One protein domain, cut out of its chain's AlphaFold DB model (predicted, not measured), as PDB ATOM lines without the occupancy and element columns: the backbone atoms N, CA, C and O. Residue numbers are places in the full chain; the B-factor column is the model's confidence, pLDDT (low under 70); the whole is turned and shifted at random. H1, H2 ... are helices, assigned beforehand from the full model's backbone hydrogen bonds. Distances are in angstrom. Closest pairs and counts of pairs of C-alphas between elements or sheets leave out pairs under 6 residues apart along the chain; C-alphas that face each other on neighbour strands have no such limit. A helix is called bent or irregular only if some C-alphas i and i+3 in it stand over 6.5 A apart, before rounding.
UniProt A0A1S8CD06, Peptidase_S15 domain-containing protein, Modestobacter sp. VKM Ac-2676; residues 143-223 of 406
ATOM      1  N   VAL A 143      18.654 -12.071 -47.955       82.94
ATOM      2  CA  VAL A 143      19.933 -11.858 -48.642       82.94
ATOM      3  C   VAL A 143      21.066 -11.992 -47.629       82.94
ATOM      4  O   VAL A 143      21.126 -11.239 -46.656       82.94
ATOM      5  N   ASP A 144      21.931 -12.988 -47.825       81.50
ATOM      6  CA  ASP A 144      23.033 -13.334 -46.912       81.50
ATOM      7  C   ASP A 144      22.566 -13.505 -45.440       81.50
ATOM      8  O   ASP A 144      23.247 -13.129 -44.485       81.50
ATOM      9  N   GLY A 145      21.363 -14.069 -45.250       80.62
ATOM     10  CA  GLY A 145      20.752 -14.320 -43.936       80.62
ATOM     11  C   GLY A 145      20.045 -13.113 -43.303       80.62
ATOM     12  O   GLY A 145      19.494 -13.226 -42.201       80.62
ATOM     13  N   VAL A 146      20.024 -11.967 -43.990       82.94
ATOM     14  CA  VAL A 146      19.351 -10.738 -43.556       82.94
ATOM     15  C   VAL A 146      18.034 -10.577 -44.303       82.94
ATOM     16  O   VAL A 146      17.995 -10.616 -45.529       82.94
ATOM     17  N   LEU A 147      16.945 -10.361 -43.561       79.31
ATOM     18  CA  LEU A 147      15.629 -10.117 -44.146       79.31
ATOM     19  C   LEU A 147      15.667  -8.875 -45.045       79.31
ATOM     20  O   LEU A 147      16.025  -7.786 -44.597       79.31
ATOM     21  N   SER A 148      15.271  -9.045 -46.301       79.00
ATOM     22  CA  SER A 148      15.237  -7.998 -47.313       79.00
ATOM     23  C   SER A 148      13.944  -7.182 -47.206       79.00
ATOM     24  O   SER A 148      12.869  -7.730 -47.448       79.00
ATOM     25  N   PRO A 149      13.992  -5.866 -46.922       71.75
ATOM     26  CA  PRO A 149      12.787  -5.027 -46.884       71.75
ATOM     27  C   PRO A 149      12.036  -4.965 -48.225       71.75
ATOM     28  O   PRO A 149      10.820  -4.760 -48.252       71.75
ATOM     29  N   PHE A 150      12.745  -5.186 -49.340       77.00
ATOM     30  CA  PHE A 150      12.145  -5.287 -50.674       77.00
ATOM     31  C   PHE A 150      11.052  -6.356 -50.714       77.00
ATOM     32  O   PHE A 150       9.957  -6.108 -51.218       77.00
ATOM     33  N   SER A 151      11.322  -7.518 -50.119       71.06
ATOM     34  CA  SER A 151      10.399  -8.649 -50.137       71.06
ATOM     35  C   SER A 151       9.071  -8.342 -49.431       71.06
ATOM     36  O   SER A 151       8.050  -8.902 -49.815       71.06
ATOM     37  N   GLY A 152       9.050  -7.409 -48.470       66.88
ATOM     38  CA  GLY A 152       7.840  -7.037 -47.729       66.88
ATOM     39  C   GLY A 152       6.985  -6.063 -48.525       66.88
ATOM     40  O   GLY A 152       5.768  -6.182 -48.572       66.88
ATOM     41  N   THR A 153       7.638  -5.155 -49.253       67.44
ATOM     42  CA  THR A 153       6.963  -4.217 -50.161       67.44
ATOM     43  C   THR A 153       6.389  -4.940 -51.389       67.44
ATOM     44  O   THR A 153       5.252  -4.689 -51.792       67.44
ATOM     45  N   TRP A 154       7.143  -5.885 -51.962       72.44
ATOM     46  CA  TRP A 154       6.694  -6.708 -53.090       72.44
ATOM     47  C   TRP A 154       5.596  -7.710 -52.706       72.44
ATOM     48  O   TRP A 154       4.734  -8.019 -53.526       72.44
ATOM     49  N   ALA A 155       5.573  -8.189 -51.460       64.38
ATOM     50  CA  ALA A 155       4.542  -9.119 -51.016       64.38
ATOM     51  C   ALA A 155       3.119  -8.560 -51.115       64.38
ATOM     52  O   ALA A 155       2.166  -9.331 -51.161       64.38
ATOM     53  N   VAL A 156       2.969  -7.234 -51.163       61.69
ATOM     54  CA  VAL A 156       1.659  -6.582 -51.049       61.69
ATOM     55  C   VAL A 156       1.229  -5.936 -52.352       61.69
ATOM     56  O   VAL A 156       0.096  -6.143 -52.770       61.69
ATOM     57  N   LEU A 157       2.122  -5.206 -53.025       61.94
ATOM     58  CA  LEU A 157       1.757  -4.433 -54.216       61.94
ATOM     59  C   LEU A 157       1.324  -5.330 -55.399       61.94
ATOM     60  O   LEU A 157       0.187  -5.211 -55.842       61.94
ATOM     61  N   PRO A 158       2.168  -6.241 -55.918       61.19
ATOM     62  CA  PRO A 158       1.781  -7.089 -57.047       61.19
ATOM     63  C   PRO A 158       1.148  -8.440 -56.672       61.19
ATOM     64  O   PRO A 158       0.515  -9.061 -57.525       61.19
ATOM     65  N   MET A 159       1.341  -8.938 -55.443       63.97
ATOM     66  CA  MET A 159       0.946 -10.308 -55.069       63.97
ATOM     67  C   MET A 159      -0.383 -10.405 -54.323       63.97
ATOM     68  O   MET A 159      -1.069 -11.414 -54.472       63.97
ATOM     69  N   VAL A 160      -0.803  -9.356 -53.613       62.25
ATOM     70  CA  VAL A 160      -2.127  -9.281 -52.971       62.25
ATOM     71  C   VAL A 160      -3.034  -8.347 -53.762       62.25
ATOM     72  O   VAL A 160      -3.503  -7.299 -53.322       62.25
ATOM     73  N   SER A 161      -3.238  -8.758 -55.004       68.12
ATOM     74  CA  SER A 161      -4.181  -8.168 -55.942       68.12
ATOM     75  C   SER A 161      -5.621  -8.423 -55.513       68.12
ATOM     76  O   SER A 161      -5.926  -9.386 -54.803       68.12
ATOM     77  N   ASP A 162      -6.521  -7.583 -56.021       75.38
ATOM     78  CA  ASP A 162      -7.971  -7.749 -55.877       75.38
ATOM     79  C   ASP A 162      -8.445  -9.159 -56.276       75.38
ATOM     80  O   ASP A 162      -9.439  -9.640 -55.738       75.38
ATOM     81  N   ASP A 163      -7.722  -9.861 -57.162       83.50
ATOM     82  CA  ASP A 163      -8.074 -11.224 -57.570       83.50
ATOM     83  C   ASP A 163      -8.021 -12.233 -56.410       83.50
ATOM     84  O   ASP A 163      -8.970 -12.996 -56.236       83.50
ATOM     85  N   LEU A 164      -6.969 -12.225 -55.577       81.19
ATOM     86  CA  LEU A 164      -6.894 -13.165 -54.452       81.19
ATOM     87  C   LEU A 164      -7.943 -12.842 -53.400       81.19
ATOM     88  O   LEU A 164      -8.556 -13.752 -52.849       81.19
ATOM     89  N   ILE A 165      -8.179 -11.553 -53.146       83.25
ATOM     90  CA  ILE A 165      -9.237 -11.114 -52.235       83.25
ATOM     91  C   ILE A 165     -10.599 -11.583 -52.752       83.25
ATOM     92  O   ILE A 165     -11.395 -12.124 -51.986       83.25
ATOM     93  N   ALA A 166     -10.865 -11.453 -54.052       86.12
ATOM     94  CA  ALA A 166     -12.112 -11.907 -54.660       86.12
ATOM     95  C   ALA A 166     -12.329 -13.427 -54.530       86.12
ATOM     96  O   ALA A 166     -13.478 -13.877 -54.534       86.12
ATOM     97  N   LYS A 167     -11.254 -14.211 -54.376       84.88
ATOM     98  CA  LYS A 167     -11.298 -15.666 -54.155       84.88
ATOM     99  C   LYS A 167     -11.532 -16.064 -52.690       84.88
ATOM    100  O   LYS A 167     -11.889 -17.212 -52.441       84.88
ATOM    101  N   LEU A 168     -11.411 -15.142 -51.729       84.06
ATOM    102  CA  LEU A 168     -11.732 -15.410 -50.321       84.06
ATOM    103  C   LEU A 168     -13.251 -15.594 -50.096       84.06
ATOM    104  O   LEU A 168     -14.071 -15.091 -50.885       84.06
ATOM    105  N   PRO A 169     -13.658 -16.263 -48.994       89.00
ATOM    106  CA  PRO A 169     -15.044 -16.272 -48.525       89.00
ATOM    107  C   PRO A 169     -15.619 -14.854 -48.418       89.00
ATOM    108  O   PRO A 169     -14.920 -13.925 -48.015       89.00
ATOM    109  N   ALA A 170     -16.887 -14.670 -48.801       90.50
ATOM    110  CA  ALA A 170     -17.501 -13.344 -48.940       90.50
ATOM    111  C   ALA A 170     -17.448 -12.500 -47.651       90.50
ATOM    112  O   ALA A 170     -17.284 -11.285 -47.717       90.50
ATOM    113  N   ASP A 171     -17.538 -13.148 -46.492       90.25
ATOM    114  CA  ASP A 171     -17.453 -12.546 -45.160       90.25
ATOM    115  C   ASP A 171     -16.036 -12.085 -44.775       90.25
ATOM    116  O   ASP A 171     -15.880 -11.285 -43.856       90.25
ATOM    117  N   GLN A 172     -15.004 -12.538 -45.493       86.00
ATOM    118  CA  GLN A 172     -13.601 -12.189 -45.237       86.00
ATOM    119  C   GLN A 172     -13.077 -11.080 -46.157       86.00
ATOM    120  O   GLN A 172     -12.090 -10.427 -45.819       86.00
ATOM    121  N   ARG A 173     -13.734 -10.828 -47.299       88.88
ATOM    122  CA  ARG A 173     -13.224  -9.922 -48.349       88.88
ATOM    123  C   ARG A 173     -13.039  -8.491 -47.867       88.88
ATOM    124  O   ARG A 173     -11.954  -7.949 -48.017       88.88
ATOM    125  N   GLY A 174     -14.056  -7.910 -47.227       88.00
ATOM    126  CA  GLY A 174     -13.986  -6.522 -46.751       88.00
ATOM    127  C   GLY A 174     -12.861  -6.306 -45.737       88.00
ATOM    128  O   GLY A 174     -12.120  -5.332 -45.827       88.00
ATOM    129  N   ARG A 175     -12.666  -7.271 -44.828       85.12
ATOM    130  CA  ARG A 175     -11.545  -7.258 -43.883       85.12
ATOM    131  C   ARG A 175     -10.196  -7.378 -44.597       85.12
ATOM    132  O   ARG A 175      -9.257  -6.684 -44.231       85.12
ATOM    133  N   ALA A 176     -10.091  -8.241 -45.606       82.81
ATOM    134  CA  ALA A 176      -8.862  -8.400 -46.377       82.81
ATOM    135  C   ALA A 176      -8.493  -7.139 -47.175       82.81
ATOM    136  O   ALA A 176      -7.318  -6.781 -47.244       82.81
ATOM    137  N   GLU A 177      -9.485  -6.443 -47.733       84.94
ATOM    138  CA  GLU A 177      -9.291  -5.147 -48.394       84.94
ATOM    139  C   GLU A 177      -8.800  -4.086 -47.407       84.94
ATOM    140  O   GLU A 177      -7.842  -3.372 -47.709       84.94
ATOM    141  N   GLU A 178      -9.417  -4.001 -46.227       84.81
ATOM    142  CA  GLU A 178      -9.029  -3.062 -45.172       84.81
ATOM    143  C   GLU A 178      -7.596  -3.320 -44.685       84.81
ATOM    144  O   GLU A 178      -6.769  -2.411 -44.735       84.81
ATOM    145  N   GLU A 179      -7.263  -4.565 -44.322       80.62
ATOM    146  CA  GLU A 179      -5.924  -4.934 -43.841       80.62
ATOM    147  C   GLU A 179      -4.840  -4.726 -44.915       80.62
ATOM    148  O   GLU A 179      -3.741  -4.263 -44.606       80.62
ATOM    149  N   ARG A 180      -5.130  -5.009 -46.195       79.69
ATOM    150  CA  ARG A 180      -4.209  -4.704 -47.303       79.69
ATOM    151  C   ARG A 180      -4.000  -3.198 -47.451       79.69
ATOM    152  O   ARG A 180      -2.863  -2.755 -47.609       79.69
ATOM    153  N   ASN A 181      -5.073  -2.410 -47.441       80.44
ATOM    154  CA  ASN A 181      -4.987  -0.960 -47.614       80.44
ATOM    155  C   ASN A 181      -4.235  -0.308 -46.442       80.44
ATOM    156  O   ASN A 181      -3.387   0.558 -46.666       80.44
ATOM    157  N   GLU A 182      -4.487  -0.767 -45.212       78.81
ATOM    158  CA  GLU A 182      -3.729  -0.367 -44.027       78.81
ATOM    159  C   GLU A 182      -2.246  -0.712 -44.200       78.81
ATOM    160  O   GLU A 182      -1.394   0.168 -44.050       78.81
ATOM    161  N   TYR A 183      -1.933  -1.940 -44.631       75.00
ATOM    162  CA  TYR A 183      -0.556  -2.356 -44.880       75.00
ATOM    163  C   TYR A 183       0.148  -1.454 -45.902       75.00
ATOM    164  O   TYR A 183       1.242  -0.952 -45.645       75.00
ATOM    165  N   LEU A 184      -0.489  -1.200 -47.051       74.62
ATOM    166  CA  LEU A 184       0.049  -0.336 -48.107       74.62
ATOM    167  C   LEU A 184       0.305   1.090 -47.610       74.62
ATOM    168  O   LEU A 184       1.327   1.687 -47.947       74.62
ATOM    169  N   SER A 185      -0.590   1.621 -46.775       77.12
ATOM    170  CA  SER A 185      -0.435   2.950 -46.177       77.12
ATOM    171  C   SER A 185       0.673   3.013 -45.112       77.12
ATOM    172  O   SER A 185       1.252   4.076 -44.884       77.12
ATOM    173  N   GLY A 186       0.999   1.874 -44.488       72.88
ATOM    174  CA  GLY A 186       1.925   1.746 -43.362       72.88
ATOM    175  C   GLY A 186       3.295   1.140 -43.690       72.88
ATOM    176  O   GLY A 186       4.086   0.935 -42.769       72.88
ATOM    177  N   LEU A 187       3.610   0.866 -44.962       69.19
ATOM    178  CA  LEU A 187       4.813   0.138 -45.412       69.19
ATOM    179  C   LEU A 187       6.135   0.503 -44.686       69.19
ATOM    180  O   LEU A 187       6.839  -0.416 -44.237       69.19
ATOM    181  N   PRO A 188       6.491   1.795 -44.495       67.31
ATOM    182  CA  PRO A 188       7.710   2.165 -43.769       67.31
ATOM    183  C   PRO A 188       7.682   1.781 -42.283       67.31
ATOM    184  O   PRO A 188       8.708   1.398 -41.725       67.31
ATOM    185  N   ALA A 189       6.518   1.871 -41.636       65.56
ATOM    186  CA  ALA A 189       6.342   1.536 -40.224       65.56
ATOM    187  C   ALA A 189       6.298   0.017 -39.999       65.56
ATOM    188  O   ALA A 189       6.828  -0.477 -39.006       65.56
ATOM    189  N   ILE A 190       5.732  -0.735 -40.944       64.75
ATOM    190  CA  ILE A 190       5.616  -2.196 -40.863       64.75
ATOM    191  C   ILE A 190       6.982  -2.865 -40.973       64.75
ATOM    192  O   ILE A 190       7.295  -3.758 -40.185       64.75
ATOM    193  N   SER A 191       7.844  -2.364 -41.861       64.12
ATOM    194  CA  SER A 191       9.240  -2.817 -41.969       64.12
ATOM    195  C   SER A 191      10.061  -2.553 -40.694       64.12
ATOM    196  O   SER A 191      11.129  -3.135 -40.519       64.12
ATOM    197  N   ALA A 192       9.567  -1.690 -39.798       67.94
ATOM    198  CA  ALA A 192      10.171  -1.366 -38.507       67.94
ATOM    199  C   ALA A 192       9.424  -1.981 -37.301       67.94
ATOM    200  O   ALA A 192       9.812  -1.744 -36.154       67.94
ATOM    201  N   SER A 193       8.359  -2.750 -37.535       70.81
ATOM    202  CA  SER A 193       7.524  -3.339 -36.485       70.81
ATOM    203  C   SER A 193       8.164  -4.583 -35.852       70.81
ATOM    204  O   SER A 193       8.898  -5.333 -36.497       70.81
ATOM    205  N   VAL A 194       7.889  -4.818 -34.566       72.44
ATOM    206  CA  VAL A 194       8.370  -6.002 -33.835       72.44
ATOM    207  C   VAL A 194       7.278  -6.489 -32.872       72.44
ATOM    208  O   VAL A 194       6.795  -5.673 -32.086       72.44
ATOM    209  N   PRO A 195       6.918  -7.788 -32.880       76.69
ATOM    210  CA  PRO A 195       7.454  -8.846 -33.744       76.69
ATOM    211  C   PRO A 195       6.953  -8.744 -35.195       76.69
ATOM    212  O   PRO A 195       5.776  -8.513 -35.439       76.69
ATOM    213  N   LEU A 196       7.844  -8.982 -36.166       74.81
ATOM    214  CA  LEU A 196       7.544  -8.894 -37.609       74.81
ATOM    215  C   LEU A 196       6.439  -9.857 -38.078       74.81
ATOM    216  O   LEU A 196       5.821  -9.621 -39.112       74.81
ATOM    217  N   LEU A 197       6.211 -10.945 -37.337       75.38
ATOM    218  CA  LEU A 197       5.167 -11.936 -37.617       75.38
ATOM    219  C   LEU A 197       3.770 -11.496 -37.159       75.38
ATOM    220  O   LEU A 197       2.784 -12.042 -37.649       75.38
ATOM    221  N   ASP A 198       3.656 -10.535 -36.239       77.62
ATOM    222  CA  ASP A 198       2.351 -10.079 -35.746       77.62
ATOM    223  C   ASP A 198       1.802  -8.954 -36.626       77.62
ATOM    224  O   ASP A 198       1.658  -7.805 -36.219       77.62
ATOM    225  N   GLN A 199       1.551  -9.308 -37.885       72.06
ATOM    226  CA  GLN A 199       0.985  -8.426 -38.896       72.06
ATOM    227  C   GLN A 199      -0.321  -9.043 -39.409       72.06
ATOM    228  O   GLN A 199      -0.281 -10.174 -39.905       72.06
ATOM    229  N   PRO A 200      -1.468  -8.341 -39.319       69.44
ATOM    230  CA  PRO A 200      -2.764  -8.858 -39.769       69.44
ATOM    231  C   PRO A 200      -2.719  -9.392 -41.209       69.44
ATOM    232  O   PRO A 200      -3.061 -10.547 -41.457       69.44
ATOM    233  N   PHE A 201      -2.097  -8.624 -42.105       68.56
ATOM    234  CA  PHE A 201      -1.885  -8.978 -43.506       68.56
ATOM    235  C   PHE A 201      -1.218 -10.351 -43.728       68.56
ATOM    236  O   PHE A 201      -1.613 -11.097 -44.625       68.56
ATOM    237  N   LEU A 202      -0.237 -10.734 -42.898       69.50
ATOM    238  CA  LEU A 202       0.467 -12.018 -43.045       69.50
ATOM    239  C   LEU A 202      -0.400 -13.224 -42.690       69.50
ATOM    240  O   LEU A 202      -0.079 -14.338 -43.094       69.50
ATOM    241  N   ARG A 203      -1.500 -13.015 -41.960       69.56
ATOM    242  CA  ARG A 203      -2.477 -14.068 -41.668       69.56
ATOM    243  C   ARG A 203      -3.345 -14.386 -42.884       69.56
ATOM    244  O   ARG A 203      -3.815 -15.510 -43.002       69.56
ATOM    245  N   LEU A 204      -3.553 -13.405 -43.763       66.00
ATOM    246  CA  LEU A 204      -4.371 -13.547 -44.968       66.00
ATOM    247  C   LEU A 204      -3.548 -13.980 -46.185       66.00
ATOM    248  O   LEU A 204      -4.056 -14.709 -47.032       66.00
ATOM    249  N   PHE A 205      -2.281 -13.562 -46.254       69.31
ATOM    250  CA  PHE A 205      -1.390 -13.852 -47.382       69.31
ATOM    251  C   PHE A 205      -0.021 -14.370 -46.916       69.31
ATOM    252  O   PHE A 205       1.010 -13.722 -47.145       69.31
ATOM    253  N   PRO A 206       0.021 -15.531 -46.236       67.19
ATOM    254  CA  PRO A 206       1.267 -16.085 -45.722       67.19
ATOM    255  C   PRO A 206       2.266 -16.407 -46.844       67.19
ATOM    256  O   PRO A 206       3.450 -16.130 -46.688       67.19
ATOM    257  N   GLN A 207       1.805 -16.837 -48.020       64.19
ATOM    258  CA  GLN A 207       2.589 -17.410 -49.123       64.19
ATOM    259  C   GLN A 207       3.678 -16.528 -49.761       64.19
ATOM    260  O   GLN A 207       4.365 -16.977 -50.675       64.19
ATOM    261  N   VAL A 208       3.849 -15.278 -49.325       62.53
ATOM    262  CA  VAL A 208       4.809 -14.340 -49.934       62.53
ATOM    263  C   VAL A 208       5.883 -13.845 -48.965       62.53
ATOM    264  O   VAL A 208       7.053 -13.711 -49.337       62.53
ATOM    265  N   TRP A 209       5.490 -13.597 -47.715       69.44
ATOM    266  CA  TRP A 209       6.347 -13.050 -46.658       69.44
ATOM    267  C   TRP A 209       6.176 -13.796 -45.332       69.44
ATOM    268  O   TRP A 209       7.157 -14.024 -44.628       69.44
ATOM    269  N   GLY A 210       4.953 -14.226 -45.007       73.44
ATOM    270  CA  GLY A 210       4.663 -15.002 -43.802       73.44
ATOM    271  C   GLY A 210       5.366 -16.356 -43.812       73.44
ATOM    272  O   GLY A 210       6.076 -16.668 -42.865       73.44
ATOM    273  N   ASP A 211       5.264 -17.105 -44.908       76.56
ATOM    274  CA  ASP A 211       5.890 -18.411 -45.093       76.56
ATOM    275  C   ASP A 211       7.402 -18.320 -44.926       76.56
ATOM    276  O   ASP A 211       7.991 -19.153 -44.251       76.56
ATOM    277  N   ALA A 212       8.041 -17.281 -45.461       76.06
ATOM    278  CA  ALA A 212       9.486 -17.133 -45.336       76.06
ATOM    279  C   ALA A 212       9.914 -16.818 -43.896       76.06
ATOM    280  O   ALA A 212      10.923 -17.336 -43.422       76.06
ATOM    281  N   LEU A 213       9.138 -16.004 -43.174       78.38
ATOM    282  CA  LEU A 213       9.397 -15.726 -41.762       78.38
ATOM    283  C   LEU A 213       9.110 -16.940 -40.864       78.38
ATOM    284  O   LEU A 213       9.864 -17.180 -39.923       78.38
ATOM    285  N   LEU A 214       8.045 -17.696 -41.147       82.06
ATOM    286  CA  LEU A 214       7.652 -18.901 -40.409       82.06
ATOM    287  C   LEU A 214       8.621 -20.066 -40.646       82.06
ATOM    288  O   LEU A 214       8.901 -20.820 -39.720       82.06
ATOM    289  N   HIS A 215       9.174 -20.175 -41.855       83.00
ATOM    290  CA  HIS A 215      10.109 -21.228 -42.259       83.00
ATOM    291  C   HIS A 215      11.558 -20.731 -42.315       83.00
ATOM    292  O   HIS A 215      12.375 -21.263 -43.061       83.00
ATOM    293  N   ARG A 216      11.912 -19.717 -41.515       83.31
ATOM    294  CA  ARG A 216      13.278 -19.171 -41.470       83.31
ATOM    295  C   ARG A 216      14.340 -20.238 -41.177       83.31
ATOM    296  O   ARG A 216      15.431 -20.180 -41.734       83.31
ATOM    297  N   ASP A 217      14.016 -21.193 -40.313       85.25
ATOM    298  CA  ASP A 217      14.917 -22.290 -39.943       85.25
ATOM    299  C   ASP A 217      14.708 -23.548 -40.819       85.25
ATOM    300  O   ASP A 217      15.343 -24.572 -40.584       85.25
ATOM    301  N   HIS A 218      13.844 -23.449 -41.840       84.75
ATOM    302  CA  HIS A 218      13.402 -24.528 -42.730       84.75
ATOM    303  C   HIS A 218      13.470 -24.114 -44.217       84.75
ATOM    304  O   HIS A 218      12.445 -24.079 -44.909       84.75
ATOM    305  N   PRO A 219      14.662 -23.767 -44.746       80.31
ATOM    306  CA  PRO A 219      14.821 -23.291 -46.124       80.31
ATOM    307  C   PRO A 219      14.374 -24.308 -47.189       80.31
ATOM    308  O   PRO A 219      14.102 -23.927 -48.327       80.31
ATOM    309  N   GLU A 220      14.276 -25.595 -46.847       85.75
ATOM    310  CA  GLU A 220      13.727 -26.657 -47.695       85.75
ATOM    311  C   GLU A 220      12.276 -26.415 -48.121       85.75
ATOM    312  O   GLU A 220      11.868 -26.910 -49.169       85.75
ATOM    313  N   PHE A 221      11.517 -25.601 -47.378       83.81
ATOM    314  CA  PHE A 221      10.164 -25.198 -47.767       83.81
ATOM    315  C   PHE A 221      10.133 -24.494 -49.135       83.81
ATOM    316  O   PHE A 221       9.145 -24.584 -49.857       83.81
ATOM    317  N   PHE A 222      11.228 -23.825 -49.510       82.25
ATOM    318  CA  PHE A 222      11.366 -23.085 -50.768       82.25
ATOM    319  C   PHE A 222      12.175 -23.840 -51.830       82.25
ATOM    320  O   PHE A 222      12.575 -23.232 -52.825       82.25
ATOM    321  N   ALA A 223      12.429 -25.140 -51.643       84.25
ATOM    322  CA  ALA A 223      13.298 -25.921 -52.527       84.25
ATOM    323  C   ALA A 223      12.879 -25.853 -54.005       84.25
ATOM    324  O   ALA A 223      13.739 -25.747 -54.870       84.25
TER     325      ALA A 223
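This is residues 143 to 223 of the 406 residues of the protein "Peptidase_S15 domain-containing protein" of Modestobacter sp. VKM Ac-2676 (UniProt A0A1S8CD06). One long, kinked helix, H3, makes one side of this domain, with the short H2 folded back along its first part as a helical hairpin and the short H4 packed on residues 176 to 183 of it. H1 comes close to the later part of H3, at Leu 187, and beyond H4 the short helices H5 and H6 lead away from H3; of the six helices, H2 and H4 touch H3, while H1, H5 and H6 touch no helix. The printed part has 81 residues with six named helices, H1 to H6 in order along the chain, and no named strand; the class is all helix. It is compact, with a radius of gyration of the C-alphas of 12.9 A and spans of 39 by 28 by 21 A.

Start at residues 149 to 154, which are H1, and look across to residues 170 to 190, which are H3. The two are close but not clearly touching, with Thr 153 and Leu 187 the closest C-alphas at 6.8 A; they run opposite ways at a shallow tilt of 34 degrees, only just short of steep. Next come residues 162 to 167, H2, which is apart from H1. H2 and H3 form a hairpin: they touch through residues 173 to 177 of H3 alone, opposite ways at a steep tilt of 39 degrees, and the C-alphas of Ile 165 and Arg 173, the closest, are 5.7 A apart. H3 is irregular, with C-alphas 185 and 188 8.5 A apart, and has a kink of 51 degrees near residue 184. Residues 200 to 204, H4, touch H3 at its residues 176 to 183 alone; the closest C-alphas are those of Glu 179 and Phe 201, 5.7 A apart. Residues 210 to 214, H5, are close to H4 but not clearly touching it, with C-alphas 202 and 210 the closest at 5.2 A. H5 and residues 219 to 223, H6, are near each other, with 5 pairs of C-alphas within 10 A. H6 is apart from H1, H2, H3 and H4. In H1, H2 and H5 every O i to N i+4 pair is within hydrogen-bond range; in H3 13 of 17 are, and in H4 and H6 0 of 1, where 2 of 2 O i to N i+3 pairs are within range in each.

Find C-alpha 149 at (12.787, -5.027, -46.884), where H1 begins its 8.9 A. H2 measures 8.8 A. H3 starts at C-alpha 170 at (-17.501, -13.344, -48.940) and runs 26.9 A to C-alpha 190. H4 measures 7.2 A and H5 6.0 A. H6, 7.1 A long, ends at C-alpha 223 at (13.298, -25.921, -52.527).

The C-alphas farthest apart, those of Asp 144 and Ala 170, are 40.6 A apart. The printed part has no cut and no long link between its helices. Its mean pLDDT is 76.0; look for values under 70 at residues 152 to 153, 155 to 161, 187 to 192 and 200 to 209.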